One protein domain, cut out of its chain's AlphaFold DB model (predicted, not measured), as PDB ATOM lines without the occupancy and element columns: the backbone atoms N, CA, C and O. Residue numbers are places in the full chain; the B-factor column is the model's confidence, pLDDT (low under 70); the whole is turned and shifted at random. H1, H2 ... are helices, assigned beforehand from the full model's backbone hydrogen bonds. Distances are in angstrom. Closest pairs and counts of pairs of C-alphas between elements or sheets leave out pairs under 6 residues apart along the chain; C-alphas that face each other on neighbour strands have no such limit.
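Overview. This is residues 15 to 74 of the 179 residues of an uncharacterized protein of Corallococcus interemptor (UniProt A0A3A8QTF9). With little regular structure, this is one long helix, H2, with the short helix H1 packed on its side, and loops reaching out on two sides: residues 15 to 37 fold back in one, residues 42 to 56 make the other. The 60 printed residues hold two named helices, H1 then H2, with 20 residues, and no named strand; the class is all helix. The whole is compact, radius of gyration of the C-alphas 11.8 A, but flat, spanning 35 by 29 by 13 A.

Arrangement. H2, residues 57 to 72, has a kink of 28 degrees near residue 64. With residues 62 to 66 alone it touches H1, residues 38 to 41; their closest C-alphas, of Pro 38 and Gly 62, are 4.9 A apart. Residues 17 to 18 pair with 33 to 34, antiparallel. In H2, 9 of 12 O i to N i+4 pairs are within hydrogen-bond range; H1 is too short for such a pair.

Along the chain. H2 measures 22.1 A, from C-alpha 57 at (129.270, 241.198, 153.385) to C-alpha 72 at (146.274, 244.821, 167.074). H1 measures 6.3 A, beginning at C-alpha 38 (140.199, 247.967, 152.826).

Size, cuts and confidence. The C-alphas farthest apart, of Ala 26 and Ser 53, are 36.0 A apart. The printed part has no cut; the H1 to H2 link is long, 15 residues. No printed residue has pLDDT under 70.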
ATOM      1  N   ILE A  15     150.394 239.705 156.885       87.25
ATOM      2  CA  ILE A  15     149.336 239.302 157.839       87.25
ATOM      3  C   ILE A  15     148.055 240.123 157.658       87.25
ATOM      4  O   ILE A  15     146.968 239.687 158.029       87.25
ATOM      5  N   TRP A  16     148.176 241.320 157.087       88.50
ATOM      6  CA  TRP A  16     147.049 242.209 156.832       88.50
ATOM      7  C   TRP A  16     146.463 242.041 155.433       88.50
ATOM      8  O   TRP A  16     145.618 242.844 155.044       88.50
ATOM      9  N   LYS A  17     146.895 241.038 154.671       90.31
ATOM     10  CA  LYS A  17     146.376 240.725 153.343       90.31
ATOM     11  C   LYS A  17     145.558 239.443 153.395       90.31
ATOM     12  O   LYS A  17     145.783 238.574 154.228       90.31
ATOM     13  N   ILE A  18     144.564 239.354 152.521       91.69
ATOM     14  CA  ILE A  18     143.749 238.156 152.356       91.69
ATOM     15  C   ILE A  18     143.906 237.697 150.912       91.69
ATOM     16  O   ILE A  18     143.434 238.380 150.003       91.69
ATOM     17  N   GLY A  19     144.507 236.526 150.711       89.94
ATOM     18  CA  GLY A  19     144.589 235.870 149.407       89.94
ATOM     19  C   GLY A  19     145.739 236.348 148.521       89.94
ATOM     20  O   GLY A  19     145.717 236.056 147.340       89.94
ATOM     21  N   GLU A  20     146.719 237.049 149.075       89.69
ATOM     22  CA  GLU A  20     148.010 237.437 148.498       89.69
ATOM     23  C   GLU A  20     148.761 236.305 147.774       89.69
ATOM     24  O   GLU A  20     149.389 236.548 146.751       89.69
ATOM     25  N   ASP A  21     148.650 235.056 148.236       86.81
ATOM     26  CA  ASP A  21     149.321 233.914 147.592       86.81
ATOM     27  C   ASP A  21     148.592 233.400 146.334       86.81
ATOM     28  O   ASP A  21     149.149 232.632 145.544       86.81
ATOM     29  N   VAL A  22     147.317 233.764 146.155       90.19
ATOM     30  CA  VAL A  22     146.422 233.176 145.135       90.19
ATOM     31  C   VAL A  22     145.852 234.233 144.188       90.19
ATOM     32  O   VAL A  22     145.585 233.955 143.018       90.19
ATOM     33  N   TRP A  23     145.662 235.450 144.679       86.69
ATOM     34  CA  TRP A  23     145.212 236.600 143.919       86.69
ATOM     35  C   TRP A  23     146.389 237.146 143.127       86.69
ATOM     36  O   TRP A  23     147.349 237.618 143.714       86.69
ATOM     37  N   THR A  24     146.327 237.013 141.799       88.25
ATOM     38  CA  THR A  24     147.374 237.493 140.878       88.25
ATOM     39  C   THR A  24     148.805 237.220 141.377       88.25
ATOM     40  O   THR A  24     149.598 238.149 141.481       88.25
ATOM     41  N   PRO A  25     149.206 235.945 141.582       84.88
ATOM     42  CA  PRO A  25     150.407 235.574 142.357       84.88
ATOM     43  C   PRO A  25     151.751 236.119 141.839       84.88
ATOM     44  O   PRO A  25     152.782 235.991 142.494       84.88
ATOM     45  N   ALA A  26     151.772 236.667 140.623       87.38
ATOM     46  CA  ALA A  26     152.945 237.288 140.015       87.38
ATOM     47  C   ALA A  26     153.078 238.791 140.327       87.38
ATOM     48  O   ALA A  26     154.097 239.387 139.978       87.38
ATOM     49  N   THR A  27     152.071 239.413 140.939       82.56
ATOM     50  CA  THR A  27     152.037 240.840 141.252       82.56
ATOM     51  C   THR A  27     152.489 241.049 142.699       82.56
ATOM     52  O   THR A  27     151.806 240.652 143.634       82.56
ATOM     53  N   PRO A  28     153.648 241.674 142.948       80.56
ATOM     54  CA  PRO A  28     154.113 241.852 144.316       80.56
ATOM     55  C   PRO A  28     153.228 242.826 145.093       80.56
ATOM     56  O   PRO A  28     152.987 243.951 144.656       80.56
ATOM     57  N   GLY A  29     152.841 242.430 146.303       78.50
ATOM     58  CA  GLY A  29     152.192 243.328 147.252       78.50
ATOM     59  C   GLY A  29     150.678 243.446 147.109       78.50
ATOM     60  O   GLY A  29     150.084 244.162 147.917       78.50
ATOM     61  N   ASP A  30     150.071 242.743 146.153       85.56
ATOM     62  CA  ASP A  30     148.626 242.702 146.001       85.56
ATOM     63  C   ASP A  30     147.986 241.543 146.781       85.56
ATOM     64  O   ASP A  30     148.652 240.709 147.397       85.56
ATOM     65  N   ALA A  31     146.665 241.601 146.873       89.94
ATOM     66  CA  ALA A  31     145.812 240.650 147.557       89.94
ATOM     67  C   ALA A  31     144.364 240.859 147.110       89.94
ATOM     68  O   ALA A  31     144.007 241.915 146.578       89.94
ATOM     69  N   LEU A  32     143.508 239.879 147.403       92.25
ATOM     70  CA  LEU A  32     142.069 240.003 147.175       92.25
ATOM     71  C   LEU A  32     141.457 241.087 148.077       92.25
ATOM     72  O   LEU A  32     140.560 241.800 147.641       92.25
ATOM     73  N   ARG A  33     141.912 241.197 149.334       91.88
ATOM     74  CA  ARG A  33     141.478 242.221 150.304       91.88
ATOM     75  C   ARG A  33     142.621 242.623 151.232       91.88
ATOM     76  O   ARG A  33     143.532 241.834 151.484       91.88
ATOM     77  N   TYR A  34     142.506 243.814 151.814       90.12
ATOM     78  CA  TYR A  34     143.523 244.401 152.685       90.12
ATOM     79  C   TYR A  34     142.883 244.844 154.005       90.12
ATOM     80  O   TYR A  34     142.023 245.716 154.043       90.12
ATOM     81  N   MET A  35     143.286 244.247 155.119       89.81
ATOM     82  CA  MET A  35     142.769 244.588 156.445       89.81
ATOM     83  C   MET A  35     143.290 245.938 156.940       89.81
ATOM     84  O   MET A  35     142.612 246.641 157.678       89.81
ATOM     85  N   ASN A  36     144.509 246.303 156.552       85.12
ATOM     86  CA  ASN A  36     145.150 247.566 156.916       85.12
ATOM     87  C   ASN A  36     144.669 248.763 156.078       85.12
ATOM     88  O   ASN A  36     144.819 249.900 156.532       85.12
ATOM     89  N   ASP A  37     144.120 248.507 154.889       84.62
ATOM     90  CA  ASP A  37     143.566 249.506 153.972       84.62
ATOM     91  C   ASP A  37     142.473 248.883 153.071       84.62
ATOM     92  O   ASP A  37     142.735 248.596 151.903       84.62
ATOM     93  N   PRO A  38     141.247 248.658 153.583       89.00
ATOM     94  CA  PRO A  38     140.199 247.967 152.826       89.00
ATOM     95  C   PRO A  38     139.878 248.608 151.475       89.00
ATOM     96  O   PRO A  38     139.677 247.902 150.493       89.00
ATOM     97  N   ALA A  39     139.914 249.939 151.394       84.44
ATOM     98  CA  ALA A  39     139.618 250.656 150.158       84.44
ATOM     99  C   ALA A  39     140.614 250.359 149.016       84.44
ATOM    100  O   ALA A  39     140.319 250.669 147.863       84.44
ATOM    101  N   LEU A  40     141.780 249.764 149.306       83.38
ATOM    102  CA  LEU A  40     142.800 249.440 148.304       83.38
ATOM    103  C   LEU A  40     142.352 248.351 147.314       83.38
ATOM    104  O   LEU A  40     142.870 248.300 146.202       83.38
ATOM    105  N   ASP A  41     141.355 247.531 147.668       84.56
ATOM    106  CA  ASP A  41     140.726 246.591 146.725       84.56
ATOM    107  C   ASP A  41     139.677 247.251 145.799       84.56
ATOM    108  O   ASP A  41     139.146 246.608 144.893       84.56
ATOM    109  N   GLY A  42     139.381 248.541 146.009       83.75
ATOM    110  CA  GLY A  42     138.441 249.326 145.208       83.75
ATOM    111  C   GLY A  42     136.956 249.093 145.511       83.75
ATOM    112  O   GLY A  42     136.110 249.690 144.844       83.75
ATOM    113  N   SER A  43     136.610 248.255 146.491       87.25
ATOM    114  CA  SER A  43     135.223 247.869 146.787       87.25
ATOM    115  C   SER A  43     134.880 247.799 148.277       87.25
ATOM    116  O   SER A  43     133.740 248.081 148.651       87.25
ATOM    117  N   SER A  44     135.833 247.431 149.134       89.75
ATOM    118  CA  SER A  44     135.608 247.290 150.566       89.75
ATOM    119  C   SER A  44     135.505 248.643 151.249       89.75
ATOM    120  O   SER A  44     136.247 249.584 150.966       89.75
ATOM    121  N   LEU A  45     134.572 248.721 152.192       86.06
ATOM    122  CA  LEU A  45     134.354 249.907 153.001       86.06
ATOM    123  C   LEU A  45     135.334 249.918 154.170       86.06
ATOM    124  O   LEU A  45     135.560 248.895 154.810       86.06
ATOM    125  N   ASP A  46     135.869 251.086 154.489       83.69
ATOM    126  CA  ASP A  46     136.739 251.317 155.643       83.69
ATOM    127  C   ASP A  46     136.104 252.243 156.698       83.69
ATOM    128  O   ASP A  46     136.661 252.418 157.781       83.69
ATOM    129  N   ASP A  47     134.909 252.774 156.421       80.75
ATOM    130  CA  ASP A  47     134.143 253.660 157.299       80.75
ATOM    131  C   ASP A  47     132.697 253.176 157.462       80.75
ATOM    132  O   ASP A  47     131.994 252.897 156.487       80.75
ATOM    133  N   TYR A  48     132.224 253.125 158.710       81.75
ATOM    134  CA  TYR A  48     130.848 252.720 159.010       81.75
ATOM    135  C   TYR A  48     129.809 253.715 158.477       81.75
ATOM    136  O   TYR A  48     128.690 253.323 158.162       81.75
ATOM    137  N   GLY A  49     130.163 254.991 158.309       77.19
ATOM    138  CA  GLY A  49     129.277 255.991 157.714       77.19
ATOM    139  C   GLY A  49     128.957 255.744 156.238       77.19
ATOM    140  O   GLY A  49     128.023 256.356 155.725       77.19
ATOM    141  N   ASN A  50     129.696 254.858 155.563       77.06
ATOM    142  CA  ASN A  50     129.426 254.437 154.186       77.06
ATOM    143  C   ASN A  50     128.653 253.104 154.118       77.06
ATOM    144  O   ASN A  50     128.287 252.661 153.030       77.06
ATOM    145  N   PHE A  51     128.415 252.454 155.261       86.06
ATOM    146  CA  PHE A  51     127.698 251.186 155.341       86.06
ATOM    147  C   PHE A  51     126.193 251.379 155.119       86.06
ATOM    148  O   PHE A  51     125.585 252.323 155.626       86.06
ATOM    149  N   SER A  52     125.568 250.438 154.414       88.44
ATOM    150  CA  SER A  52     124.117 250.366 154.264       88.44
ATOM    151  C   SER A  52     123.620 248.930 154.427       88.44
ATOM    152  O   SER A  52     124.378 247.965 154.350       88.44
ATOM    153  N   SER A  53     122.306 248.762 154.598       90.50
ATOM    154  CA  SER A  53     121.684 247.433 154.655       90.50
ATOM    155  C   SER A  53     121.832 246.623 153.359       90.50
ATOM    156  O   SER A  53     121.526 245.437 153.358       90.50
ATOM    157  N   SER A  54     122.254 247.255 152.258       91.88
ATOM    158  CA  SER A  54     122.508 246.600 150.973       91.88
ATOM    159  C   SER A  54     123.995 246.353 150.702       91.88
ATOM    160  O   SER A  54     124.326 245.892 149.613       91.88
ATOM    161  N   THR A  55     124.895 246.695 151.629       90.31
ATOM    162  CA  THR A  55     126.336 246.462 151.473       90.31
ATOM    163  C   THR A  55     126.630 244.960 151.439       90.31
ATOM    164  O   THR A  55     126.204 244.222 152.329       90.31
ATOM    165  N   ASP A  56     127.384 244.507 150.429       95.25
ATOM    166  CA  ASP A  56     127.832 243.114 150.344       95.25
ATOM    167  C   ASP A  56     128.689 242.758 151.576       95.25
ATOM    168  O   ASP A  56     129.535 243.560 151.986       95.25
ATOM    169  N   PRO A  57     128.521 241.571 152.187       92.88
ATOM    170  CA  PRO A  57     129.270 241.198 153.385       92.88
ATOM    171  C   PRO A  57     130.795 241.227 153.193       92.88
ATOM    172  O   PRO A  57     131.516 241.535 154.143       92.88
ATOM    173  N   HIS A  58     131.309 240.961 151.989       92.56
ATOM    174  CA  HIS A  58     132.739 241.045 151.695       92.56
ATOM    175  C   HIS A  58     133.210 242.499 151.659       92.56
ATOM    176  O   HIS A  58     134.287 242.770 152.182       92.56
ATOM    177  N   GLN A  59     132.384 243.426 151.165       91.50
ATOM    178  CA  GLN A  59     132.682 244.863 151.177       91.50
ATOM    179  C   GLN A  59     132.591 245.447 152.595       91.50
ATOM    180  O   GLN A  59     133.488 246.159 153.044       91.50
ATOM    181  N   GLY A  60     131.528 245.113 153.334       90.38
ATOM    182  CA  GLY A  60     131.307 245.583 154.705       90.38
ATOM    183  C   GLY A  60     132.327 245.033 155.707       90.38
ATOM    184  O   GLY A  60     132.615 245.681 156.715       90.38
ATOM    185  N   SER A  61     132.927 243.871 155.414       93.94
ATOM    186  CA  SER A  61     133.971 243.275 156.258       93.94
ATOM    187  C   SER A  61     135.204 244.168 156.416       93.94
ATOM    188  O   SER A  61     135.866 244.097 157.453       93.94
ATOM    189  N   GLY A  62     135.471 245.062 155.456       90.94
ATOM    190  CA  GLY A  62     136.577 246.013 155.521       90.94
ATOM    191  C   GLY A  62     136.577 246.862 156.799       90.94
ATOM    192  O   GLY A  62     137.624 247.022 157.422       90.94
ATOM    193  N   ILE A  63     135.401 247.285 157.277       89.56
ATOM    194  CA  ILE A  63     135.259 248.105 158.490       89.56
ATOM    195  C   ILE A  63     135.779 247.344 159.718       89.56
ATOM    196  O   ILE A  63     136.561 247.871 160.511       89.56
ATOM    197  N   SER A  64     135.372 246.080 159.866       92.06
ATOM    198  CA  SER A  64     135.794 245.241 160.998       92.06
ATOM    199  C   SER A  64     137.248 244.794 160.866       92.06
ATOM    200  O   SER A  64     137.968 244.756 161.863       92.06
ATOM    201  N   ASN A  65     137.704 244.514 159.643       90.94
ATOM    202  CA  ASN A  65     139.097 244.174 159.366       90.94
ATOM    203  C   ASN A  65     140.036 245.326 159.750       90.94
ATOM    204  O   ASN A  65     141.040 245.099 160.434       90.94
ATOM    205  N   LEU A  66     139.671 246.560 159.390       87.88
ATOM    206  CA  LEU A  66     140.421 247.751 159.768       87.88
ATOM    207  C   LEU A  66     140.387 247.971 161.278       87.88
ATOM    208  O   LEU A  66     141.440 248.166 161.881       87.88
ATOM    209  N   ALA A  67     139.216 247.873 161.913       88.06
ATOM    210  CA  ALA A  67     139.105 247.986 163.367       88.06
ATOM    211  C   ALA A  67     140.009 246.971 164.094       88.06
ATOM    212  O   ALA A  67     140.718 247.339 165.035       88.06
ATOM    213  N   PHE A  68     140.054 245.721 163.622       89.56
ATOM    214  CA  PHE A  68     140.936 244.690 164.165       89.56
ATOM    215  C   PHE A  68     142.418 245.033 163.976       89.56
ATOM    216  O   PHE A  68     143.180 244.979 164.944       89.56
ATOM    217  N   LYS A  69     142.831 245.456 162.774       86.38
ATOM    218  CA  LYS A  69     144.209 245.907 162.527       86.38
ATOM    219  C   LYS A  69     144.593 247.038 163.468       86.38
ATOM    220  O   LYS A  69     145.697 247.040 164.016       86.38
ATOM    221  N   LEU A  70     143.712 248.022 163.647       83.44
ATOM    222  CA  LEU A  70     143.968 249.156 164.530       83.44
ATOM    223  C   LEU A  70     144.143 248.676 165.968       83.44
ATOM    224  O   LEU A  70     145.136 249.033 166.595       83.44
ATOM    225  N   LEU A  71     143.260 247.807 166.460       86.31
ATOM    226  CA  LEU A  71     143.372 247.240 167.804       86.31
ATOM    227  C   LEU A  71     144.691 246.471 167.996       86.31
ATOM    228  O   LEU A  71     145.380 246.668 168.994       86.31
ATOM    229  N   ALA A  72     145.071 245.648 167.020       84.62
ATOM    230  CA  ALA A  72     146.274 244.821 167.074       84.62
ATOM    231  C   ALA A  72     147.592 245.611 166.939       84.62
ATOM    232  O   ALA A  72     148.630 245.160 167.414       84.62
ATOM    233  N   THR A  73     147.567 246.792 166.311       77.06
ATOM    234  CA  THR A  73     148.763 247.616 166.031       77.06
ATOM    235  C   THR A  73     148.811 248.915 166.840       77.06
ATOM    236  O   THR A  73     149.433 249.895 166.422       77.06
ATOM    237  N   GLY A  74     148.140 248.943 167.994       74.38
ATOM    238  CA  GLY A  74     148.204 250.065 168.937       74.38
ATOM    239  C   GLY A  74     147.487 251.332 168.459       74.38
ATOM    240  O   GLY A  74     147.880 252.440 168.810       74.38
TER     241      GLY A  74